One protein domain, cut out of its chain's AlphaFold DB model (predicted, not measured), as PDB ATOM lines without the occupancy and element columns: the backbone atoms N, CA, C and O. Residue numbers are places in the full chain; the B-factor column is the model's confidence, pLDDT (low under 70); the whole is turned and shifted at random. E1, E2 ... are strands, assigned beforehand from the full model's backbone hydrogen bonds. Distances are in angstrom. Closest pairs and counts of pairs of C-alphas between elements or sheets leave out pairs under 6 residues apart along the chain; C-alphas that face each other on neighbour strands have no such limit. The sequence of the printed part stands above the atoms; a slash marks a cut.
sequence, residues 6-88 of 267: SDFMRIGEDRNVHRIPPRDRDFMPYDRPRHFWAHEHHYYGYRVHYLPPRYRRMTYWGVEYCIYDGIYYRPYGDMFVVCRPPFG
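AT A GLANCE: This is residues 6 to 88 of the 267 residues of an uncharacterized protein of Alistipes sp. CAG:435 (UniProt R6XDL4). With little regular structure, the domain has a small hairpin, E1 and E2, at one end, then a long looping stretch, residues 20 to 55, and a strongly twisted antiparallel sheet, E3-E4-E5-E6, towards the other end. Residues 47 to 48 pair with residues 80 to 81 of E6. The printed part has 83 residues, 28 of them in six strands, E1 to E6 in chain order, with no named helix: all strand. It is only just loose, close to compact, with a radius of gyration of the C-alphas of 14.5 A, and spans 44 by 29 by 25 A.

HOW THE PARTS SIT: In the hairpin of E1, residues 9 to 11, and E2, residues 17 to 19, N 10 and O 18 are 2.8 A apart, within hydrogen-bond range. E3, residues 56 to 60, E4, 63 to 68, E5, 71 to 76, and E6, 79 to 83, form a meander, each the antiparallel neighbour of the one before. Within range are N 58 and O 65, 2.9 A, N 66 and O 73, 2.8 A, and N 74 and O 81, 2.9 A.

IN THESE COORDINATES: E1 begins at C-alpha 9 (7.970, -16.683, -51.488); E6 ends at C-alpha 83 (-7.823, -7.202, -40.027). E4 is 16.3 A long, E5 16.1 A.

THE WHOLE: The farthest C-alphas, Asp 14 and Arg 54, are 45.7 A apart. The printed part has no cut; E2 to E3 is a long link. Residues 6 to 7 and 61 have pLDDT under 70.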
ATOM      1  N   SER A   6       7.667 -13.584 -56.585       61.53
ATOM      2  CA  SER A   6       8.775 -13.390 -55.640       61.53
ATOM      3  C   SER A   6       8.362 -12.712 -54.337       61.53
ATOM      4  O   SER A   6       8.988 -12.937 -53.315       61.53
ATOM      5  N   ASP A   7       7.299 -11.912 -54.359       68.94
ATOM      6  CA  ASP A   7       6.868 -11.099 -53.217       68.94
ATOM      7  C   ASP A   7       6.141 -11.965 -52.165       68.94
ATOM      8  O   ASP A   7       5.909 -11.546 -51.032       68.94
ATOM      9  N   PHE A   8       5.812 -13.210 -52.532       77.56
ATOM     10  CA  PHE A   8       5.068 -14.166 -51.712       77.56
ATOM     11  C   PHE A   8       5.909 -15.345 -51.224       77.56
ATOM     12  O   PHE A   8       5.424 -16.128 -50.408       77.56
ATOM     13  N   MET A   9       7.137 -15.504 -51.725       83.56
ATOM     14  CA  MET A   9       7.970 -16.683 -51.488       83.56
ATOM     15  C   MET A   9       9.429 -16.285 -51.253       83.56
ATOM     16  O   MET A   9       9.977 -15.464 -51.979       83.56
ATOM     17  N   ARG A  10      10.086 -16.923 -50.284       81.81
ATOM     18  CA  ARG A  10      11.530 -16.812 -50.034       81.81
ATOM     19  C   ARG A  10      12.181 -18.187 -50.028       81.81
ATOM     20  O   ARG A  10      11.542 -19.169 -49.669       81.81
ATOM     21  N   ILE A  11      13.459 -18.258 -50.385       80.88
ATOM     22  CA  ILE A  11      14.257 -19.474 -50.192       80.88
ATOM     23  C   ILE A  11      14.847 -19.412 -48.783       80.88
ATOM     24  O   ILE A  11      15.493 -18.426 -48.428       80.88
ATOM     25  N   GLY A  12      14.559 -20.425 -47.968       77.38
ATOM     26  CA  GLY A  12      15.092 -20.558 -46.615       77.38
ATOM     27  C   GLY A  12      16.531 -21.065 -46.608       77.38
ATOM     28  O   GLY A  12      17.057 -21.517 -47.626       77.38
ATOM     29  N   GLU A  13      17.176 -21.021 -45.442       78.56
ATOM     30  CA  GLU A  13      18.526 -21.579 -45.248       78.56
ATOM     31  C   GLU A  13      18.569 -23.095 -45.497       78.56
ATOM     32  O   GLU A  13      19.570 -23.632 -45.969       78.56
ATOM     33  N   ASP A  14      17.440 -23.769 -45.277       83.94
ATOM     34  CA  ASP A  14      17.190 -25.175 -45.602       83.94
ATOM     35  C   ASP A  14      17.036 -25.443 -47.111       83.94
ATOM     36  O   ASP A  14      16.783 -26.576 -47.516       83.94
ATOM     37  N   ARG A  15      17.199 -24.409 -47.949       80.19
ATOM     38  CA  ARG A  15      17.026 -24.425 -49.410       80.19
ATOM     39  C   ARG A  15      15.610 -24.784 -49.869       80.19
ATOM     40  O   ARG A  15      15.412 -25.028 -51.059       80.19
ATOM     41  N   ASN A  16      14.625 -24.757 -48.971       83.56
ATOM     42  CA  ASN A  16      13.222 -24.924 -49.329       83.56
ATOM     43  C   ASN A  16      12.572 -23.576 -49.641       83.56
ATOM     44  O   ASN A  16      13.005 -22.517 -49.178       83.56
ATOM     45  N   VAL A  17      11.511 -23.615 -50.446       81.44
ATOM     46  CA  VAL A  17      10.696 -22.435 -50.733       81.44
ATOM     47  C   VAL A  17       9.674 -22.269 -49.618       81.44
ATOM     48  O   VAL A  17       8.776 -23.093 -49.458       81.44
ATOM     49  N   HIS A  18       9.797 -21.175 -48.876       83.69
ATOM     50  CA  HIS A  18       8.890 -20.794 -47.806       83.69
ATOM     51  C   HIS A  18       7.994 -19.658 -48.251       83.69
ATOM     52  O   HIS A  18       8.425 -18.706 -48.901       83.69
ATOM     53  N   ARG A  19       6.742 -19.723 -47.826       86.06
ATOM     54  CA  ARG A  19       5.795 -18.632 -47.982       86.06
ATOM     55  C   ARG A  19       6.199 -17.433 -47.118       86.06
ATOM     56  O   ARG A  19       6.565 -17.603 -45.958       86.06
ATOM     57  N   ILE A  20       6.071 -16.224 -47.660       88.88
ATOM     58  CA  ILE A  20       6.165 -14.972 -46.900       88.88
ATOM     59  C   ILE A  20       4.740 -14.544 -46.520       88.88
ATOM     60  O   ILE A  20       3.964 -14.161 -47.409       88.88
ATOM     61  N   PRO A  21       4.349 -14.619 -45.238       90.62
ATOM     62  CA  PRO A  21       3.037 -14.150 -44.813       90.62
ATOM     63  C   PRO A  21       2.934 -12.618 -44.902       90.62
ATOM     64  O   PRO A  21       3.952 -11.945 -44.749       90.62
ATOM     65  N   PRO A  22       1.729 -12.044 -45.092       92.75
ATOM     66  CA  PRO A  22       1.491 -10.599 -45.120       92.75
ATOM     67  C   PRO A  22       2.206  -9.811 -44.019       92.75
ATOM     68  O   PRO A  22       2.803  -8.771 -44.288       92.75
ATOM     69  N   ARG A  23       2.235 -10.358 -42.798       90.06
ATOM     70  CA  ARG A  23       2.901  -9.763 -41.630       90.06
ATOM     71  C   ARG A  23       4.407  -9.558 -41.781       90.06
ATOM     72  O   ARG A  23       4.966  -8.715 -41.088       90.06
ATOM     73  N   ASP A  24       5.053 -10.320 -42.659       89.75
ATOM     74  CA  ASP A  24       6.493 -10.252 -42.923       89.75
ATOM     75  C   ASP A  24       6.826  -9.540 -44.239       89.75
ATOM     76  O   ASP A  24       8.000  -9.319 -44.525       89.75
ATOM     77  N   ARG A  25       5.814  -9.145 -45.020       89.75
ATOM     78  CA  ARG A  25       5.992  -8.329 -46.230       89.75
ATOM     79  C   ARG A  25       6.233  -6.866 -45.867       89.75
ATOM     80  O   ARG A  25       5.926  -6.438 -44.750       89.75
ATOM     81  N   ASP A  26       6.759  -6.099 -46.817       90.12
ATOM     82  CA  ASP A  26       6.963  -4.657 -46.662       90.12
ATOM     83  C   ASP A  26       5.663  -3.920 -46.326       90.12
ATOM     84  O   ASP A  26       4.555  -4.375 -46.630       90.12
ATOM     85  N   PHE A  27       5.809  -2.748 -45.703       93.19
ATOM     86  CA  PHE A  27       4.671  -1.884 -45.423       93.19
ATOM     87  C   PHE A  27       3.961  -1.493 -46.707       93.19
ATOM     88  O   PHE A  27       4.561  -1.094 -47.707       93.19
ATOM     89  N   MET A  28       2.645  -1.578 -46.639       93.88
ATOM     90  CA  MET A  28       1.772  -1.252 -47.739       93.88
ATOM     91  C   MET A  28       1.291   0.204 -47.627       93.88
ATOM     92  O   MET A  28       1.052   0.695 -46.521       93.88
ATOM     93  N   PRO A  29       1.095   0.907 -48.756       91.62
ATOM     94  CA  PRO A  29       0.347   2.161 -48.774       91.62
ATOM     95  C   PRO A  29      -1.086   1.981 -48.247       91.62
ATOM     96  O   PRO A  29      -1.744   0.980 -48.534       91.62
ATOM     97  N   TYR A  30      -1.584   2.960 -47.488       89.06
ATOM     98  CA  TYR A  30      -2.885   2.869 -46.809       89.06
ATOM     99  C   TYR A  30      -4.097   2.837 -47.755       89.06
ATOM    100  O   TYR A  30      -5.194   2.519 -47.311       89.06
ATOM    101  N   ASP A  31      -3.926   3.218 -49.021       89.31
ATOM    102  CA  ASP A  31      -4.977   3.375 -50.034       89.31
ATOM    103  C   ASP A  31      -5.222   2.106 -50.869       89.31
ATOM    104  O   ASP A  31      -6.116   2.076 -51.716       89.31
ATOM    105  N   ARG A  32      -4.434   1.049 -50.630       91.56
ATOM    106  CA  ARG A  32      -4.594  -0.257 -51.282       91.56
ATOM    107  C   ARG A  32      -5.703  -1.145 -50.711       91.56
ATOM    108  O   ARG A  32      -6.374  -1.772 -51.531       91.56
ATOM    109  N   PRO A  33      -5.891  -1.255 -49.377       91.81
ATOM    110  CA  PRO A  33      -6.951  -2.076 -48.813       91.81
ATOM    111  C   PRO A  33      -8.322  -1.710 -49.372       91.81
ATOM    112  O   PRO A  33      -8.594  -0.553 -49.705       91.81
ATOM    113  N   ARG A  34      -9.194  -2.713 -49.441       90.12
ATOM    114  CA  ARG A  34     -10.589  -2.577 -49.857       90.12
ATOM    115  C   ARG A  34     -11.513  -2.936 -48.709       90.12
ATOM    116  O   ARG A  34     -11.114  -3.663 -47.799       90.12
ATOM    117  N   HIS A  35     -12.736  -2.413 -48.749       90.88
ATOM    118  CA  HIS A  35     -13.758  -2.760 -47.767       90.88
ATOM    119  C   HIS A  35     -13.943  -4.280 -47.702       90.88
ATOM    120  O   HIS A  35     -13.798  -4.985 -48.697       90.88
ATOM    121  N   PHE A  36     -14.270  -4.788 -46.517       91.31
ATOM    122  CA  PHE A  36     -14.247  -6.230 -46.254       91.31
ATOM    123  C   PHE A  36     -15.349  -7.035 -46.973       91.31
ATOM    124  O   PHE A  36     -15.356  -8.262 -46.915       91.31
ATOM    125  N   TRP A  37     -16.304  -6.343 -47.603       90.19
ATOM    126  CA  TRP A  37     -17.381  -6.920 -48.412       90.19
ATOM    127  C   TRP A  37     -17.118  -6.860 -49.925       90.19
ATOM    128  O   TRP A  37     -18.046  -7.030 -50.719       90.19
ATOM    129  N   ALA A  38     -15.873  -6.592 -50.324       87.69
ATOM    130  CA  ALA A  38     -15.455  -6.594 -51.718       87.69
ATOM    131  C   ALA A  38     -15.189  -8.029 -52.197       87.69
ATOM    132  O   ALA A  38     -14.958  -8.949 -51.412       87.69
ATOM    133  N   HIS A  39     -15.151  -8.220 -53.514       82.56
ATOM    134  CA  HIS A  39     -14.611  -9.451 -54.101       82.56
ATOM    135  C   HIS A  39     -13.077  -9.407 -54.263       82.56
ATOM    136  O   HIS A  39     -12.455 -10.420 -54.587       82.56
ATOM    137  N   GLU A  40     -12.463  -8.222 -54.160       85.88
ATOM    138  CA  GLU A  40     -11.020  -8.015 -54.334       85.88
ATOM    139  C   GLU A  40     -10.222  -8.512 -53.115       85.88
ATOM    140  O   GLU A  40     -10.778  -8.885 -52.085       85.88
ATOM    141  N   HIS A  41      -8.889  -8.513 -53.219       87.94
ATOM    142  CA  HIS A  41      -8.021  -8.860 -52.090       87.94
ATOM    143  C   HIS A  41      -8.221  -7.857 -50.942       87.94
ATOM    144  O   HIS A  41      -8.089  -6.648 -51.142       87.94
ATOM    145  N   HIS A  42      -8.537  -8.348 -49.741       92.62
ATOM    146  CA  HIS A  42      -8.790  -7.495 -48.574       92.62
ATOM    147  C   HIS A  42      -7.518  -7.037 -47.859       92.62
ATOM    148  O   HIS A  42      -7.574  -6.147 -47.016       92.62
ATOM    149  N   TYR A  43      -6.367  -7.626 -48.191       94.56
ATOM    150  CA  TYR A  43      -5.072  -7.354 -47.571       94.56
ATOM    151  C   TYR A  43      -5.015  -7.651 -46.072       94.56
ATOM    152  O   TYR A  43      -4.230  -7.028 -45.357       94.56
ATOM    153  N   TYR A  44      -5.782  -8.624 -45.575       95.94
ATOM    154  CA  TYR A  44      -5.657  -9.044 -44.180       95.94
ATOM    155  C   TYR A  44      -4.212  -9.421 -43.830       95.94
ATOM    156  O   TYR A  44      -3.470  -9.988 -44.631       95.94
ATOM    157  N   GLY A  45      -3.784  -9.010 -42.638       94.75
ATOM    158  CA  GLY A  45      -2.424  -9.187 -42.144       94.75
ATOM    159  C   GLY A  45      -1.371  -8.248 -42.749       94.75
ATOM    160  O   GLY A  45      -0.232  -8.241 -42.284       94.75
ATOM    161  N   TYR A  46      -1.698  -7.435 -43.756       95.06
ATOM    162  CA  TYR A  46      -0.769  -6.408 -44.225       95.06
ATOM    163  C   TYR A  46      -0.673  -5.255 -43.224       95.06
ATOM    164  O   TYR A  46      -1.632  -4.921 -42.521       95.06
ATOM    165  N   ARG A  47       0.502  -4.621 -43.192       95.38
ATOM    166  CA  ARG A  47       0.828  -3.519 -42.282       95.38
ATOM    167  C   ARG A  47       0.865  -2.191 -43.024       95.38
ATOM    168  O   ARG A  47       1.406  -2.113 -44.125       95.38
ATOM    169  N   VAL A  48       0.358  -1.143 -42.386       95.69
ATOM    170  CA  VAL A  48       0.432   0.245 -42.855       95.69
ATOM    171  C   VAL A  48       0.965   1.131 -41.725       95.69
ATOM    172  O   VAL A  48       0.708   0.868 -40.550       95.69
ATOM    173  N   HIS A  49       1.723   2.174 -42.063       94.06
ATOM    174  CA  HIS A  49       2.306   3.079 -41.060       94.06
ATOM    175  C   HIS A  49       1.296   4.077 -40.487       94.06
ATOM    176  O   HIS A  49       1.391   4.481 -39.337       94.06
ATOM    177  N   TYR A  50       0.332   4.510 -41.292       92.75
ATOM    178  CA  TYR A  50      -0.636   5.518 -40.887       92.75
ATOM    179  C   TYR A  50      -1.967   5.298 -41.594       92.75
ATOM    180  O   TYR A  50      -2.035   4.679 -42.655       92.75
ATOM    181  N   LEU A  51      -3.023   5.836 -40.990       93.12
ATOM    182  CA  LEU A  51      -4.370   5.846 -41.543       93.12
ATOM    183  C   LEU A  51      -4.777   7.279 -41.916       93.12
ATOM    184  O   LEU A  51      -4.277   8.235 -41.315       93.12
ATOM    185  N   PRO A  52      -5.708   7.459 -42.868       88.88
ATOM    186  CA  PRO A  52      -6.256   8.772 -43.195       88.88
ATOM    187  C   PRO A  52      -6.890   9.447 -41.972       88.88
ATOM    188  O   PRO A  52      -7.577   8.759 -41.223       88.88
ATOM    189  N   PRO A  53      -6.805  10.781 -41.798       85.25
ATOM    190  CA  PRO A  53      -7.271  11.474 -40.584       85.25
ATOM    191  C   PRO A  53      -8.736  11.246 -40.167       85.25
ATOM    192  O   PRO A  53      -9.111  11.589 -39.053       85.25
ATOM    193  N   ARG A  54      -9.580  10.701 -41.052       91.25
ATOM    194  CA  ARG A  54     -11.017  10.465 -40.824       91.25
ATOM    195  C   ARG A  54     -11.356   9.037 -40.379       91.25
ATOM    196  O   ARG A  54     -12.528   8.664 -40.409       91.25
ATOM    197  N   TYR A  55     -10.370   8.222 -40.003       94.25
ATOM    198  CA  TYR A  55     -10.661   6.911 -39.427       94.25
ATOM    199  C   TYR A  55     -11.398   7.057 -38.084       94.25
ATOM    200  O   TYR A  55     -11.196   8.012 -37.334       94.25
ATOM    201  N   ARG A  56     -12.266   6.097 -37.769       95.44
ATOM    202  CA  ARG A  56     -12.983   6.016 -36.491       95.44
ATOM    203  C   ARG A  56     -12.303   4.996 -35.592       95.44
ATOM    204  O   ARG A  56     -11.985   3.907 -36.056       95.44
ATOM    205  N   ARG A  57     -12.128   5.313 -34.310       95.25
ATOM    206  CA  ARG A  57     -11.751   4.320 -33.293       95.25
ATOM    207  C   ARG A  57     -13.002   3.770 -32.640       95.25
ATOM    208  O   ARG A  57     -13.858   4.539 -32.209       95.25
ATOM    209  N   MET A  58     -13.119   2.452 -32.579       90.06
ATOM    210  CA  MET A  58     -14.248   1.770 -31.959       90.06
ATOM    211  C   MET A  58     -13.749   0.548 -31.205       90.06
ATOM    212  O   MET A  58     -12.899  -0.188 -31.695       90.06
ATOM    213  N   THR A  59     -14.284   0.329 -30.008       83.75
ATOM    214  CA  THR A  59     -13.996  -0.877 -29.230       83.75
ATOM    215  C   THR A  59     -15.137  -1.861 -29.408       83.75
ATOM    216  O   THR A  59     -16.281  -1.547 -29.078       83.75
ATOM    217  N   TYR A  60     -14.818  -3.053 -29.896       73.69
ATOM    218  CA  TYR A  60     -15.748  -4.169 -29.985       73.69
ATOM    219  C   TYR A  60     -15.275  -5.241 -29.018       73.69
ATOM    220  O   TYR A  60     -14.185  -5.785 -29.176       73.69
ATOM    221  N   TRP A  61     -16.084  -5.521 -27.995       68.56
ATOM    222  CA  TRP A  61     -15.833  -6.628 -27.064       68.56
ATOM    223  C   TRP A  61     -14.458  -6.569 -26.376       68.56
ATOM    224  O   TRP A  61     -13.812  -7.587 -26.151       68.56
ATOM    225  N   GLY A  62     -14.006  -5.353 -26.052       73.44
ATOM    226  CA  GLY A  62     -12.706  -5.099 -25.422       73.44
ATOM    227  C   GLY A  62     -11.517  -5.050 -26.387       73.44
ATOM    228  O   GLY A  62     -10.404  -4.787 -25.943       73.44
ATOM    229  N   VAL A  63     -11.736  -5.255 -27.689       79.94
ATOM    230  CA  VAL A  63     -10.713  -5.137 -28.736       79.94
ATOM    231  C   VAL A  63     -10.870  -3.795 -29.450       79.94
ATOM    232  O   VAL A  63     -11.960  -3.452 -29.912       79.94
ATOM    233  N   GLU A  64      -9.789  -3.020 -29.530       88.00
ATOM    234  CA  GLU A  64      -9.770  -1.736 -30.236       88.00
ATOM    235  C   GLU A  64      -9.589  -1.941 -31.745       88.00
ATOM    236  O   GLU A  64      -8.685  -2.645 -32.196       88.00
ATOM    237  N   TYR A  65     -10.433  -1.266 -32.521       93.62
ATOM    238  CA  TYR A  65     -10.368  -1.204 -33.973       93.62
ATOM    239  C   TYR A  65     -10.254   0.246 -34.431       93.62
ATOM    240  O   TYR A  65     -10.947   1.136 -33.933       93.62
ATOM    241  N   CYS A  66      -9.429   0.468 -35.444       96.44
ATOM    242  CA  CYS A  66      -9.481   1.652 -36.287       96.44
ATOM    243  C   CYS A  66     -10.228   1.286 -37.574       96.44
ATOM    244  O   CYS A  66      -9.953   0.253 -38.172       96.44
ATOM    245  N   ILE A  67     -11.191   2.106 -37.987       95.62
ATOM    246  CA  ILE A  67     -12.094   1.804 -39.100       95.62
ATOM    247  C   ILE A  67     -12.059   2.953 -40.090       95.62
ATOM    248  O   ILE A  67     -12.335   4.099 -39.729       95.62
ATOM    249  N   TYR A  68     -11.782   2.645 -41.348       94.19
ATOM    250  CA  TYR A  68     -11.792   3.622 -42.426       94.19
ATOM    251  C   TYR A  68     -12.435   3.001 -43.660       94.19
ATOM    252  O   TYR A  68     -11.986   1.957 -44.104       94.19
ATOM    253  N   ASP A  69     -13.498   3.622 -44.175       90.19
ATOM    254  CA  ASP A  69     -14.169   3.208 -45.420       90.19
ATOM    255  C   ASP A  69     -14.502   1.703 -45.506       90.19
ATOM    256  O   ASP A  69     -14.219   1.024 -46.487       90.19
ATOM    257  N   GLY A  70     -15.039   1.136 -44.419       90.81
ATOM    258  CA  GLY A  70     -15.359  -0.294 -44.369       90.81
ATOM    259  C   GLY A  70     -14.152  -1.225 -44.231       90.81
ATOM    260  O   GLY A  70     -14.320  -2.437 -44.270       90.81
ATOM    261  N   ILE A  71     -12.947  -0.692 -44.049       95.38
ATOM    262  CA  ILE A  71     -11.736  -1.455 -43.748       95.38
ATOM    263  C   ILE A  71     -11.488  -1.398 -42.242       95.38
ATOM    264  O   ILE A  71     -11.581  -0.331 -41.624       95.38
ATOM    265  N   TYR A  72     -11.164  -2.547 -41.657       96.50
ATOM    266  CA  TYR A  72     -10.865  -2.683 -40.237       96.50
ATOM    267  C   TYR A  72      -9.367  -2.851 -40.030       96.50
ATOM    268  O   TYR A  72      -8.696  -3.573 -40.765       96.50
ATOM    269  N   TYR A  73      -8.856  -2.184 -39.003       96.81
ATOM    270  CA  TYR A  73      -7.459  -2.242 -38.618       96.81
ATOM    271  C   TYR A  73      -7.328  -2.452 -37.115       96.81
ATOM    272  O   TYR A  73      -8.051  -1.826 -36.337       96.81
ATOM    273  N   ARG A  74      -6.343  -3.249 -36.698       94.38
ATOM    274  CA  ARG A  74      -5.878  -3.273 -35.306       94.38
ATOM    275  C   ARG A  74      -4.624  -2.403 -35.152       94.38
ATOM    276  O   ARG A  74      -3.688  -2.576 -35.939       94.38
ATOM    277  N   PRO A  75      -4.593  -1.468 -34.187       93.69
ATOM    278  CA  PRO A  75      -3.397  -0.685 -33.895       93.69
ATOM    279  C   PRO A  75      -2.378  -1.513 -33.096       93.69
ATOM    280  O   PRO A  75      -2.737  -2.190 -32.135       93.69
ATOM    281  N   TYR A  76      -1.102  -1.416 -33.466       91.44
ATOM    282  CA  TYR A  76       0.027  -2.027 -32.762       91.44
ATOM    283  C   TYR A  76       1.196  -1.044 -32.724       91.44
ATOM    284  O   TYR A  76       1.911  -0.887 -33.712       91.44
ATOM    285  N   GLY A  77       1.394  -0.375 -31.586       87.62
ATOM    286  CA  GLY A  77       2.435   0.646 -31.450       87.62
ATOM    287  C   GLY A  77       2.257   1.777 -32.467       87.62
ATOM    288  O   GLY A  77       1.259   2.493 -32.434       87.62
ATOM    289  N   ASP A  78       3.225   1.923 -33.365       88.25
ATOM    290  CA  ASP A  78       3.298   2.924 -34.433       88.25
ATOM    291  C   ASP A  78       2.728   2.439 -35.780       88.25
ATOM    292  O   ASP A  78       2.883   3.105 -36.803       88.25
ATOM    293  N   MET A  79       2.084   1.272 -35.807       94.38
ATOM    294  CA  MET A  79       1.626   0.619 -37.031       94.38
ATOM    295  C   MET A  79       0.169   0.177 -36.916       94.38
ATOM    296  O   MET A  79      -0.375  -0.015 -35.827       94.38
ATOM    297  N   PHE A  80      -0.462  -0.048 -38.066       95.81
ATOM    298  CA  PHE A  80      -1.809  -0.597 -38.166       95.81
ATOM    299  C   PHE A  80      -1.792  -1.845 -39.038       95.81
ATOM    300  O   PHE A  80      -1.148  -1.875 -40.087       95.81
ATOM    301  N   VAL A  81      -2.519  -2.873 -38.616       95.94
ATOM    302  CA  VAL A  81      -2.656  -4.130 -39.356       95.94
ATOM    303  C   VAL A  81      -4.071  -4.226 -39.884       95.94
ATOM    304  O   VAL A  81      -5.008  -4.158 -39.090       95.94
ATOM    305  N   VAL A  82      -4.229  -4.420 -41.192       96.88
ATOM    306  CA  VAL A  82      -5.536  -4.698 -41.799       96.88
ATOM    307  C   VAL A  82      -6.051  -6.029 -41.252       96.88
ATOM    308  O   VAL A  82      -5.353  -7.044 -41.299       96.88
ATOM    309  N   CYS A  83      -7.260  -6.043 -40.706       95.75
ATOM    310  CA  CYS A  83      -7.823  -7.202 -40.027       95.75
ATOM    311  C   CYS A  83      -9.275  -7.444 -40.426       95.75
ATOM    312  O   CYS A  83      -9.940  -6.586 -41.007       95.75
ATOM    313  N   ARG A  84      -9.772  -8.623 -40.064       95.19
ATOM    314  CA  ARG A  84     -11.169  -8.998 -40.264       95.19
ATOM    315  C   ARG A  84     -12.102  -8.100 -39.445       95.19
ATOM    316  O   ARG A  84     -11.695  -7.606 -38.386       95.19
ATOM    317  N   PRO A  85     -13.340  -7.879 -39.921       93.75
ATOM    318  CA  PRO A  85     -14.351  -7.145 -39.169       93.75
ATOM    319  C   PRO A  85     -14.686  -7.858 -37.845       93.75
ATOM    320  O   PRO A  85     -14.607  -9.087 -37.766       93.75
ATOM    321  N   PRO A  86     -15.100  -7.115 -36.806       86.88
ATOM    322  CA  PRO A  86     -15.622  -7.704 -35.584       86.88
ATOM    323  C   PRO A  86     -16.949  -8.427 -35.847       86.88
ATOM    324  O   PRO A  86     -17.720  -8.072 -36.741       86.88
ATOM    325  N   PHE A  87     -17.237  -9.429 -35.023       82.12
ATOM    326  CA  PHE A  87     -18.521 -10.122 -35.059       82.12
ATOM    327  C   PHE A  87     -19.682  -9.189 -34.674       82.12
ATOM    328  O   PHE A  87     -19.531  -8.281 -33.851       82.12
ATOM    329  N   GLY A  88     -20.844  -9.417 -35.286       79.75
ATOM    330  CA  GLY A  88     -22.047  -8.583 -35.206       79.75
ATOM    331  C   GLY A  88     -22.114  -7.469 -36.256       79.75
ATOM    332  O   GLY A  88     -23.140  -6.796 -36.378       79.75
TER     333      GLY A  88